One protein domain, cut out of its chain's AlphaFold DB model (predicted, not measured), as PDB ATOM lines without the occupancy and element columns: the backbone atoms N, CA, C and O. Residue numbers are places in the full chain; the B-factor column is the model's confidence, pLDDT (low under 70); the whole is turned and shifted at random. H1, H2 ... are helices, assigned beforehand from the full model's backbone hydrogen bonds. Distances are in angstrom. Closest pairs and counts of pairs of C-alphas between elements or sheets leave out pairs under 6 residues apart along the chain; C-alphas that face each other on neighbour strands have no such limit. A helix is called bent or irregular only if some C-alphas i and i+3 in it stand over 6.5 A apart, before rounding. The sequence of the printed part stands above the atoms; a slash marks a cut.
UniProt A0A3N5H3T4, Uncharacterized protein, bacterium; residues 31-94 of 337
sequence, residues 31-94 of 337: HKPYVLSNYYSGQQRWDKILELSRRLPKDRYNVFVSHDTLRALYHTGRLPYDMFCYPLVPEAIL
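What this domain is: This is residues 31 to 94 of the 337 residues of an uncharacterized protein of bacterium (UniProt A0A3N5H3T4). This is a small, rounded all-helix domain with the helix H3 running through its middle: H1 and H2 form a hairpin, and both pack on H3, so that the three centres make a triangle. H4 folds back from the last residue of H3 as a short irregular helix, while the very short H5 packs on H3 nearer its first residue. You have 64 printed residues with five named helices, in the order H1 to H5, and no named strand. The whole is compact, with a radius of gyration of the C-alphas of 10.3 A and spans of 28 by 27 by 22 A.

Where its parts are: Find C-alpha 31 at (-13.458, -46.544, 12.255); from there H1 runs over residues 31 to 41, 15.4 A from first to last C-alpha. Go on to Trp 46, where H2 begins; it holds residues 46 to 54 and is 12.7 A long. Next look for C-alpha 63 at (-1.905, -44.528, 15.284), where H3 begins; this longest helix, residues 63 to 75, covers 18.7 A. H4 is residues 79 to 85, 10.1 A long, and is irregular: C-alphas 81 and 84 are 8.1 A apart. H5, residues 90 to 93, ends at C-alpha 93, (6.621, -45.072, 13.757); it is neither bent nor irregular, but only just, with C-alphas 90 and 93 6.4 A apart.

How they stand to each other: Start at H3, the hub, which touches the four other helices. Its residues 64 to 68 alone touch H1, closest at the C-alphas of Val 65 and Ser 37, 5.9 A apart, at a shallow tilt of 30 degrees, the same way. H2 touches H3 at a steep tilt of 47 degrees, opposite ways; the C-alphas of Trp 46 and Ala 72 are closest, at 4.5 A. H1 and H2 touch as a helical hairpin at a shallow tilt of 22 degrees, with the C-alphas of Ser 37 and Ile 49 closest, at 5.9 A. H3 and H4 form a second helical hairpin at a steep tilt of 40 degrees; residues 70 to 73 alone of H3 touch H4, closest at the C-alphas of Leu 73 and Leu 79, 4.5 A. H5 touches H3, closest at the C-alphas of Ala 92 and His 67, 4.7 A. H4 and H5 are apart, and H2 and H4 are only just apart, at 8.4 A. In H1, H2 and H3 every O i to N i+4 pair is within hydrogen-bond range; H4 has 0 of 3, with 1 of 4 O i to N i+3 pairs, and H5 is too short for an O i to N i+4 pair.

The domain as a whole: The two C-alphas farthest apart are those of His 31 and Pro 80, 28.3 A. The printed part has no cut. The links H1 to H2, H3 to H4 and H4 to H5 are tight, and H2 to H3, with 8 residues between them, is short. The mean pLDDT of the printed part is 89.2, and no printed residue is under 70.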
ATOM      1  N   HIS A  31     -13.295 -45.111  12.515       81.00
ATOM      2  CA  HIS A  31     -13.458 -46.544  12.255       81.00
ATOM      3  C   HIS A  31     -13.381 -46.871  10.758       81.00
ATOM      4  O   HIS A  31     -12.638 -47.756  10.332       81.00
ATOM      5  N   LYS A  32     -14.113 -46.120   9.926       84.44
ATOM      6  CA  LYS A  32     -14.102 -46.317   8.470       84.44
ATOM      7  C   LYS A  32     -12.725 -46.013   7.855       84.44
ATOM      8  O   LYS A  32     -12.247 -46.849   7.088       84.44
ATOM      9  N   PRO A  33     -12.063 -44.879   8.161       84.44
ATOM     10  CA  PRO A  33     -10.690 -44.646   7.726       84.44
ATOM     11  C   PRO A  33      -9.704 -45.719   8.183       84.44
ATOM     12  O   PRO A  33      -8.886 -46.159   7.389       84.44
ATOM     13  N   TYR A  34      -9.806 -46.198   9.417       85.69
ATOM     14  CA  TYR A  34      -8.959 -47.276   9.918       85.69
ATOM     15  C   TYR A  34      -9.097 -48.564   9.084       85.69
ATOM     16  O   TYR A  34      -8.098 -49.099   8.602       85.69
ATOM     17  N   VAL A  35     -10.329 -49.017   8.821       86.62
ATOM     18  CA  VAL A  35     -10.581 -50.212   7.993       86.62
ATOM     19  C   VAL A  35     -10.072 -50.018   6.560       86.62
ATOM     20  O   VAL A  35      -9.429 -50.909   6.002       86.62
ATOM     21  N   LEU A  36     -10.324 -48.848   5.966       89.94
ATOM     22  CA  LEU A  36      -9.852 -48.521   4.619       89.94
ATOM     23  C   LEU A  36      -8.324 -48.450   4.535       89.94
ATOM     24  O   LEU A  36      -7.760 -48.930   3.556       89.94
ATOM     25  N   SER A  37      -7.662 -47.888   5.547       89.69
ATOM     26  CA  SER A  37      -6.200 -47.813   5.621       89.69
ATOM     27  C   SER A  37      -5.590 -49.208   5.612       89.69
ATOM     28  O   SER A  37      -4.759 -49.497   4.757       89.69
ATOM     29  N   ASN A  38      -6.091 -50.112   6.461       87.25
ATOM     30  CA  ASN A  38      -5.627 -51.501   6.504       87.25
ATOM     31  C   ASN A  38      -5.840 -52.220   5.162       87.25
ATOM     32  O   ASN A  38      -4.944 -52.911   4.681       87.25
ATOM     33  N   TYR A  39      -6.994 -52.011   4.522       88.44
ATOM     34  CA  TYR A  39      -7.287 -52.583   3.206       88.44
ATOM     35  C   TYR A  39      -6.352 -52.057   2.103       88.44
ATOM     36  O   TYR A  39      -5.886 -52.831   1.267       88.44
ATOM     37  N   TYR A  40      -6.069 -50.751   2.083       93.38
ATOM     38  CA  TYR A  40      -5.155 -50.152   1.106       93.38
ATOM     39  C   TYR A  40      -3.694 -50.521   1.369       93.38
ATOM     40  O   TYR A  40      -2.968 -50.753   0.403       93.38
ATOM     41  N   SER A  41      -3.290 -50.625   2.638       89.81
ATOM     42  CA  SER A  41      -1.946 -51.031   3.068       89.81
ATOM     43  C   SER A  41      -1.636 -52.457   2.608       89.81
ATOM     44  O   SER A  41      -0.654 -52.667   1.902       89.81
ATOM     45  N   GLY A  42      -2.559 -53.407   2.821       84.06
ATOM     46  CA  GLY A  42      -2.413 -54.785   2.329       84.06
ATOM     47  C   GLY A  42      -2.385 -54.932   0.799       84.06
ATOM     48  O   GLY A  42      -1.966 -55.963   0.285       84.06
ATOM     49  N   GLN A  43      -2.807 -53.910   0.048       86.75
ATOM     50  CA  GLN A  43      -2.701 -53.866  -1.417       86.75
ATOM     51  C   GLN A  43      -1.610 -52.922  -1.921       86.75
ATOM     52  O   GLN A  43      -1.567 -52.644  -3.120       86.75
ATOM     53  N   GLN A  44      -0.784 -52.381  -1.023       90.25
ATOM     54  CA  GLN A  44       0.276 -51.427  -1.348       90.25
ATOM     55  C   GLN A  44      -0.235 -50.215  -2.155       90.25
ATOM     56  O   GLN A  44       0.459 -49.644  -2.995       90.25
ATOM     57  N   ARG A  45      -1.488 -49.793  -1.919       95.69
ATOM     58  CA  ARG A  45      -2.105 -48.632  -2.584       95.69
ATOM     59  C   ARG A  45      -1.720 -47.344  -1.857       95.69
ATOM     60  O   ARG A  45      -2.571 -46.676  -1.263       95.69
ATOM     61  N   TRP A  46      -0.439 -46.995  -1.915       96.00
ATOM     62  CA  TRP A  46       0.158 -45.892  -1.155       96.00
ATOM     63  C   TRP A  46      -0.527 -44.544  -1.399       96.00
ATOM     64  O   TRP A  46      -0.900 -43.860  -0.447       96.00
ATOM     65  N   ASP A  47      -0.827 -44.205  -2.654       96.69
ATOM     66  CA  ASP A  47      -1.528 -42.957  -2.986       96.69
ATOM     67  C   ASP A  47      -2.911 -42.855  -2.329       96.69
ATOM     68  O   ASP A  47      -3.340 -41.773  -1.923       96.69
ATOM     69  N   LYS A  48      -3.610 -43.989  -2.174       96.62
ATOM     70  CA  LYS A  48      -4.926 -44.035  -1.522       96.62
ATOM     71  C   LYS A  48      -4.838 -43.843  -0.019       96.62
ATOM     72  O   LYS A  48      -5.732 -43.214   0.544       96.62
ATOM     73  N   ILE A  49      -3.766 -44.310   0.617       95.50
ATOM     74  CA  ILE A  49      -3.497 -44.024   2.031       95.50
ATOM     75  C   ILE A  49      -3.238 -42.528   2.221       95.50
ATOM     76  O   ILE A  49      -3.838 -41.910   3.099       95.50
ATOM     77  N   LEU A  50      -2.425 -41.910   1.356       95.06
ATOM     78  CA  LEU A  50      -2.167 -40.468   1.422       95.06
ATOM     79  C   LEU A  50      -3.439 -39.638   1.172       95.06
ATOM     80  O   LEU A  50      -3.668 -38.639   1.855       95.06
ATOM     81  N   GLU A  51      -4.289 -40.040   0.222       93.69
ATOM     82  CA  GLU A  51      -5.596 -39.412  -0.030       93.69
ATOM     83  C   GLU A  51      -6.524 -39.532   1.189       93.69
ATOM     84  O   GLU A  51      -7.188 -38.564   1.566       93.69
ATOM     85  N   LEU A  52      -6.558 -40.711   1.813       92.06
ATOM     86  CA  LEU A  52      -7.364 -40.990   2.995       92.06
ATOM     87  C   LEU A  52      -6.908 -40.162   4.201       92.06
ATOM     88  O   LEU A  52      -7.737 -39.523   4.843       92.06
ATOM     89  N   SER A  53      -5.601 -40.126   4.463       90.38
ATOM     90  CA  SER A  53      -5.000 -39.415   5.594       90.38
ATOM     91  C   SER A  53      -5.263 -37.903   5.532       90.38
ATOM     92  O   SER A  53      -5.620 -37.290   6.534       90.38
ATOM     93  N   ARG A  54      -5.243 -37.299   4.333       88.88
ATOM     94  CA  ARG A  54      -5.599 -35.876   4.138       88.88
ATOM     95  C   ARG A  54      -7.055 -35.535   4.452       88.88
ATOM     96  O   ARG A  54      -7.358 -34.369   4.689       88.88
ATOM     97  N   ARG A  55      -7.963 -36.513   4.380       86.75
ATOM     98  CA  ARG A  55      -9.399 -36.319   4.637       86.75
ATOM     99  C   ARG A  55      -9.772 -36.487   6.106       86.75
ATOM    100  O   ARG A  55     -10.922 -36.229   6.452       86.75
ATOM    101  N   LEU A  56      -8.844 -36.947   6.944       82.94
ATOM    102  CA  LEU A  56      -9.099 -37.097   8.369       82.94
ATOM    103  C   LEU A  56      -9.294 -35.729   9.040       82.94
ATOM    104  O   LEU A  56      -8.633 -34.760   8.652       82.94
ATOM    105  N   PRO A  57     -10.173 -35.638  10.057       78.75
ATOM    106  CA  PRO A  57     -10.237 -34.462  10.916       78.75
ATOM    107  C   PRO A  57      -8.854 -34.166  11.503       78.75
ATOM    108  O   PRO A  57      -8.186 -35.060  12.011       78.75
ATOM    109  N   LYS A  58      -8.411 -32.913  11.414       74.81
ATOM    110  CA  LYS A  58      -7.031 -32.501  11.733       74.81
ATOM    111  C   LYS A  58      -6.685 -32.607  13.220       74.81
ATOM    112  O   LYS A  58      -5.515 -32.693  13.577       74.81
ATOM    113  N   ASP A  59      -7.701 -32.599  14.071       71.31
ATOM    114  CA  ASP A  59      -7.632 -32.751  15.523       71.31
ATOM    115  C   ASP A  59      -7.714 -34.214  15.983       71.31
ATOM    116  O   ASP A  59      -7.543 -34.496  17.170       71.31
ATOM    117  N   ARG A  60      -7.957 -35.153  15.060       73.69
ATOM    118  CA  ARG A  60      -8.079 -36.578  15.356       73.69
ATOM    119  C   ARG A  60      -7.016 -37.380  14.626       73.69
ATOM    120  O   ARG A  60      -6.745 -37.186  13.447       73.69
ATOM    121  N   TYR A  61      -6.449 -38.342  15.334       76.62
ATOM    122  CA  TYR A  61      -5.440 -39.237  14.796       76.62
ATOM    123  C   TYR A  61      -5.778 -40.675  15.156       76.62
ATOM    124  O   TYR A  61      -6.348 -40.974  16.204       76.62
ATOM    125  N   ASN A  62      -5.391 -41.576  14.264       85.56
ATOM    126  CA  ASN A  62      -5.352 -43.000  14.530       85.56
ATOM    127  C   ASN A  62      -3.908 -43.458  14.306       85.56
ATOM    128  O   ASN A  62      -3.325 -43.169  13.257       85.56
ATOM    129  N   VAL A  63      -3.322 -44.132  15.299       88.50
ATOM    130  CA  VAL A  63      -1.905 -44.528  15.284       88.50
ATOM    131  C   VAL A  63      -1.611 -45.459  14.102       88.50
ATOM    132  O   VAL A  63      -0.603 -45.281  13.425       88.50
ATOM    133  N   PHE A  64      -2.527 -46.374  13.774       88.94
ATOM    134  CA  PHE A  64      -2.388 -47.284  12.635       88.94
ATOM    135  C   PHE A  64      -2.482 -46.568  11.286       88.94
ATOM    136  O   PHE A  64      -1.701 -46.859  10.384       88.94
ATOM    137  N   VAL A  65      -3.386 -45.592  11.148       90.75
ATOM    138  CA  VAL A  65      -3.467 -44.784   9.916       90.75
ATOM    139  C   VAL A  65      -2.232 -43.894   9.765       90.75
ATOM    140  O   VAL A  65      -1.725 -43.711   8.660       90.75
ATOM    141  N   SER A  66      -1.708 -43.370  10.875       91.50
ATOM    142  CA  SER A  66      -0.461 -42.597  10.891       91.50
ATOM    143  C   SER A  66       0.731 -43.470  10.481       91.50
ATOM    144  O   SER A  66       1.556 -43.042   9.679       91.50
ATOM    145  N   HIS A  67       0.783 -44.717  10.959       93.12
ATOM    146  CA  HIS A  67       1.797 -45.701  10.580       93.12
ATOM    147  C   HIS A  67       1.752 -46.010   9.079       93.12
ATOM    148  O   HIS A  67       2.764 -45.891   8.387       93.12
ATOM    149  N   ASP A  68       0.562 -46.311   8.550       94.12
ATOM    150  CA  ASP A  68       0.374 -46.539   7.115       94.12
ATOM    151  C   ASP A  68       0.717 -45.279   6.297       94.12
ATOM    152  O   ASP A  68       1.238 -45.388   5.189       94.12
ATOM    153  N   THR A  69       0.473 -44.076   6.836       94.75
ATOM    154  CA  THR A  69       0.838 -42.804   6.189       94.75
ATOM    155  C   THR A  69       2.355 -42.648   6.067       94.75
ATOM    156  O   THR A  69       2.825 -42.288   4.990       94.75
ATOM    157  N   LEU A  70       3.132 -42.956   7.115       94.88
ATOM    158  CA  LEU A  70       4.604 -42.936   7.055       94.88
ATOM    159  C   LEU A  70       5.132 -43.913   6.006       94.88
ATOM    160  O   LEU A  70       5.967 -43.544   5.180       94.88
ATOM    161  N   ARG A  71       4.584 -45.132   5.991       95.25
ATOM    162  CA  ARG A  71       4.939 -46.159   5.006       95.25
ATOM    163  C   ARG A  71       4.602 -45.708   3.583       95.25
ATOM    164  O   ARG A  71       5.446 -45.768   2.693       95.25
ATOM    165  N   ALA A  72       3.413 -45.145   3.370       96.81
ATOM    166  CA  ALA A  72       3.010 -44.600   2.076       96.81
ATOM    167  C   ALA A  72       3.896 -43.428   1.622       96.81
ATOM    168  O   ALA A  72       4.230 -43.320   0.440       96.81
ATOM    169  N   LEU A  73       4.305 -42.554   2.544       97.38
ATOM    170  CA  LEU A  73       5.247 -41.476   2.258       97.38
ATOM    171  C   LEU A  73       6.611 -42.019   1.824       97.38
ATOM    172  O   LEU A  73       7.192 -41.473   0.889       97.38
ATOM    173  N   TYR A  74       7.103 -43.096   2.440       96.75
ATOM    174  CA  TYR A  74       8.346 -43.740   2.020       96.75
ATOM    175  C   TYR A  74       8.241 -44.279   0.587       96.75
ATOM    176  O   TYR A  74       9.004 -43.871  -0.289       96.75
ATOM    177  N   HIS A  75       7.240 -45.117   0.300       96.25
ATOM    178  CA  HIS A  75       7.100 -45.731  -1.027       96.25
ATOM    179  C   HIS A  75       6.786 -44.735  -2.150       96.25
ATOM    180  O   HIS A  75       7.017 -45.035  -3.320       96.25
ATOM    181  N   THR A  76       6.279 -43.546  -1.816       97.12
ATOM    182  CA  THR A  76       6.066 -42.457  -2.783       97.12
ATOM    183  C   THR A  76       7.247 -41.482  -2.868       97.12
ATOM    184  O   THR A  76       7.187 -40.530  -3.643       97.12
ATOM    185  N   GLY A  77       8.326 -41.703  -2.105       96.81
ATOM    186  CA  GLY A  77       9.528 -40.860  -2.099       96.81
ATOM    187  C   GLY A  77       9.346 -39.505  -1.409       96.81
ATOM    188  O   GLY A  77      10.059 -38.550  -1.710       96.81
ATOM    189  N   ARG A  78       8.360 -39.396  -0.515       97.56
ATOM    190  CA  ARG A  78       7.892 -38.146   0.104       97.56
ATOM    191  C   ARG A  78       8.181 -38.047   1.600       97.56
ATOM    192  O   ARG A  78       8.015 -36.968   2.165       97.56
ATOM    193  N   LEU A  79       8.617 -39.127   2.249       97.38
ATOM    194  CA  LEU A  79       8.871 -39.167   3.696       97.38
ATOM    195  C   LEU A  79       9.790 -38.040   4.204       97.38
ATOM    196  O   LEU A  79       9.395 -37.366   5.155       97.38
ATOM    197  N   PRO A  80      10.937 -37.731   3.570       97.62
ATOM    198  CA  PRO A  80      11.834 -36.697   4.083       97.62
ATOM    199  C   PRO A  80      11.404 -35.262   3.711       97.62
ATOM    200  O   PRO A  80      12.132 -34.308   3.990       97.62
ATOM    201  N   TYR A  81      10.232 -35.098   3.088       97.56
ATOM    202  CA  TYR A  81       9.702 -33.812   2.616       97.56
ATOM    203  C   TYR A  81       8.356 -33.460   3.258       97.56
ATOM    204  O   TYR A  81       8.159 -32.335   3.703       97.56
ATOM    205  N   ASP A  82       7.443 -34.432   3.342       96.12
ATOM    206  CA  ASP A  82       6.020 -34.171   3.571       96.12
ATOM    207  C   ASP A  82       5.477 -34.772   4.872       96.12
ATOM    208  O   ASP A  82       4.272 -34.706   5.107       96.12
ATOM    209  N   MET A  83       6.316 -35.362   5.730       93.12
ATOM    210  CA  MET A  83       5.863 -36.043   6.955       93.12
ATOM    211  C   MET A  83       4.939 -35.177   7.825       93.12
ATOM    212  O   MET A  83       3.917 -35.658   8.312       93.12
ATOM    213  N   PHE A  84       5.244 -33.884   7.960       93.06
ATOM    214  CA  PHE A  84       4.467 -32.939   8.769       93.06
ATOM    215  C   PHE A  84       3.288 -32.286   8.022       93.06
ATOM    216  O   PHE A  84       2.577 -31.458   8.588       93.06
ATOM    217  N   CYS A  85       3.024 -32.691   6.776       92.56
ATOM    218  CA  CYS A  85       1.817 -32.323   6.028       92.56
ATOM    219  C   CYS A  85       0.591 -33.178   6.405       92.56
ATOM    220  O   CYS A  85      -0.499 -32.943   5.878       92.56
ATOM    221  N   TYR A  86       0.757 -34.171   7.283       90.88
ATOM    222  CA  TYR A  86      -0.274 -35.137   7.664       90.88
ATOM    223  C   TYR A  86      -0.489 -35.155   9.181       90.88
ATOM    224  O   TYR A  86       0.449 -34.869   9.928       90.88
ATOM    225  N   PRO A  87      -1.700 -35.501   9.662       82.25
ATOM    226  CA  PRO A  87      -1.921 -35.769  11.077       82.25
ATOM    227  C   PRO A  87      -1.040 -36.948  11.501       82.25
ATOM    228  O   PRO A  87      -1.230 -38.066  11.024       82.25
ATOM    229  N   LEU A  88      -0.055 -36.689  12.359       79.50
ATOM    230  CA  LEU A  88       0.916 -37.689  12.787       79.50
ATOM    231  C   LEU A  88       1.120 -37.643  14.298       79.50
ATOM    232  O   LEU A  88       1.112 -36.569  14.902       79.50
ATOM    233  N   VAL A  89       1.365 -38.812  14.884       79.12
ATOM    234  CA  VAL A  89       1.772 -38.975  16.279       79.12
ATOM    235  C   VAL A  89       3.093 -39.742  16.364       79.12
ATOM    236  O   VAL A  89       3.287 -40.668  15.570       79.12
ATOM    237  N   PRO A  90       4.014 -39.379  17.280       79.12
ATOM    238  CA  PRO A  90       5.321 -40.032  17.400       79.12
ATOM    239  C   PRO A  90       5.244 -41.554  17.545       79.12
ATOM    240  O   PRO A  90       6.063 -42.276  16.984       79.12
ATOM    241  N   GLU A  91       4.223 -42.054  18.243       83.50
ATOM    242  CA  GLU A  91       4.008 -43.477  18.501       83.50
ATOM    243  C   GLU A  91       3.760 -44.279  17.219       83.50
ATOM    244  O   GLU A  91       3.946 -45.493  17.213       83.50
ATOM    245  N   ALA A  92       3.362 -43.631  16.119       84.75
ATOM    246  CA  ALA A  92       3.018 -44.288  14.861       84.75
ATOM    247  C   ALA A  92       4.204 -44.970  14.169       84.75
ATOM    248  O   ALA A  92       4.007 -45.941  13.440       84.75
ATOM    249  N   ILE A  93       5.434 -44.501  14.405       83.06
ATOM    250  CA  ILE A  93       6.621 -45.072  13.757       83.06
ATOM    251  C   ILE A  93       6.881 -46.523  14.194       83.06
ATOM    252  O   ILE A  93       7.408 -47.313  13.418       83.06
ATOM    253  N   LEU A  94       6.437 -46.883  15.406       72.88
ATOM    254  CA  LEU A  94       6.609 -48.206  16.018       72.88
ATOM    255  C   LEU A  94       5.344 -48.813  16.615       72.88
ATOM    256  O   LEU A  94       5.403 -49.858  17.260       72.88
TER     257      LEU A  94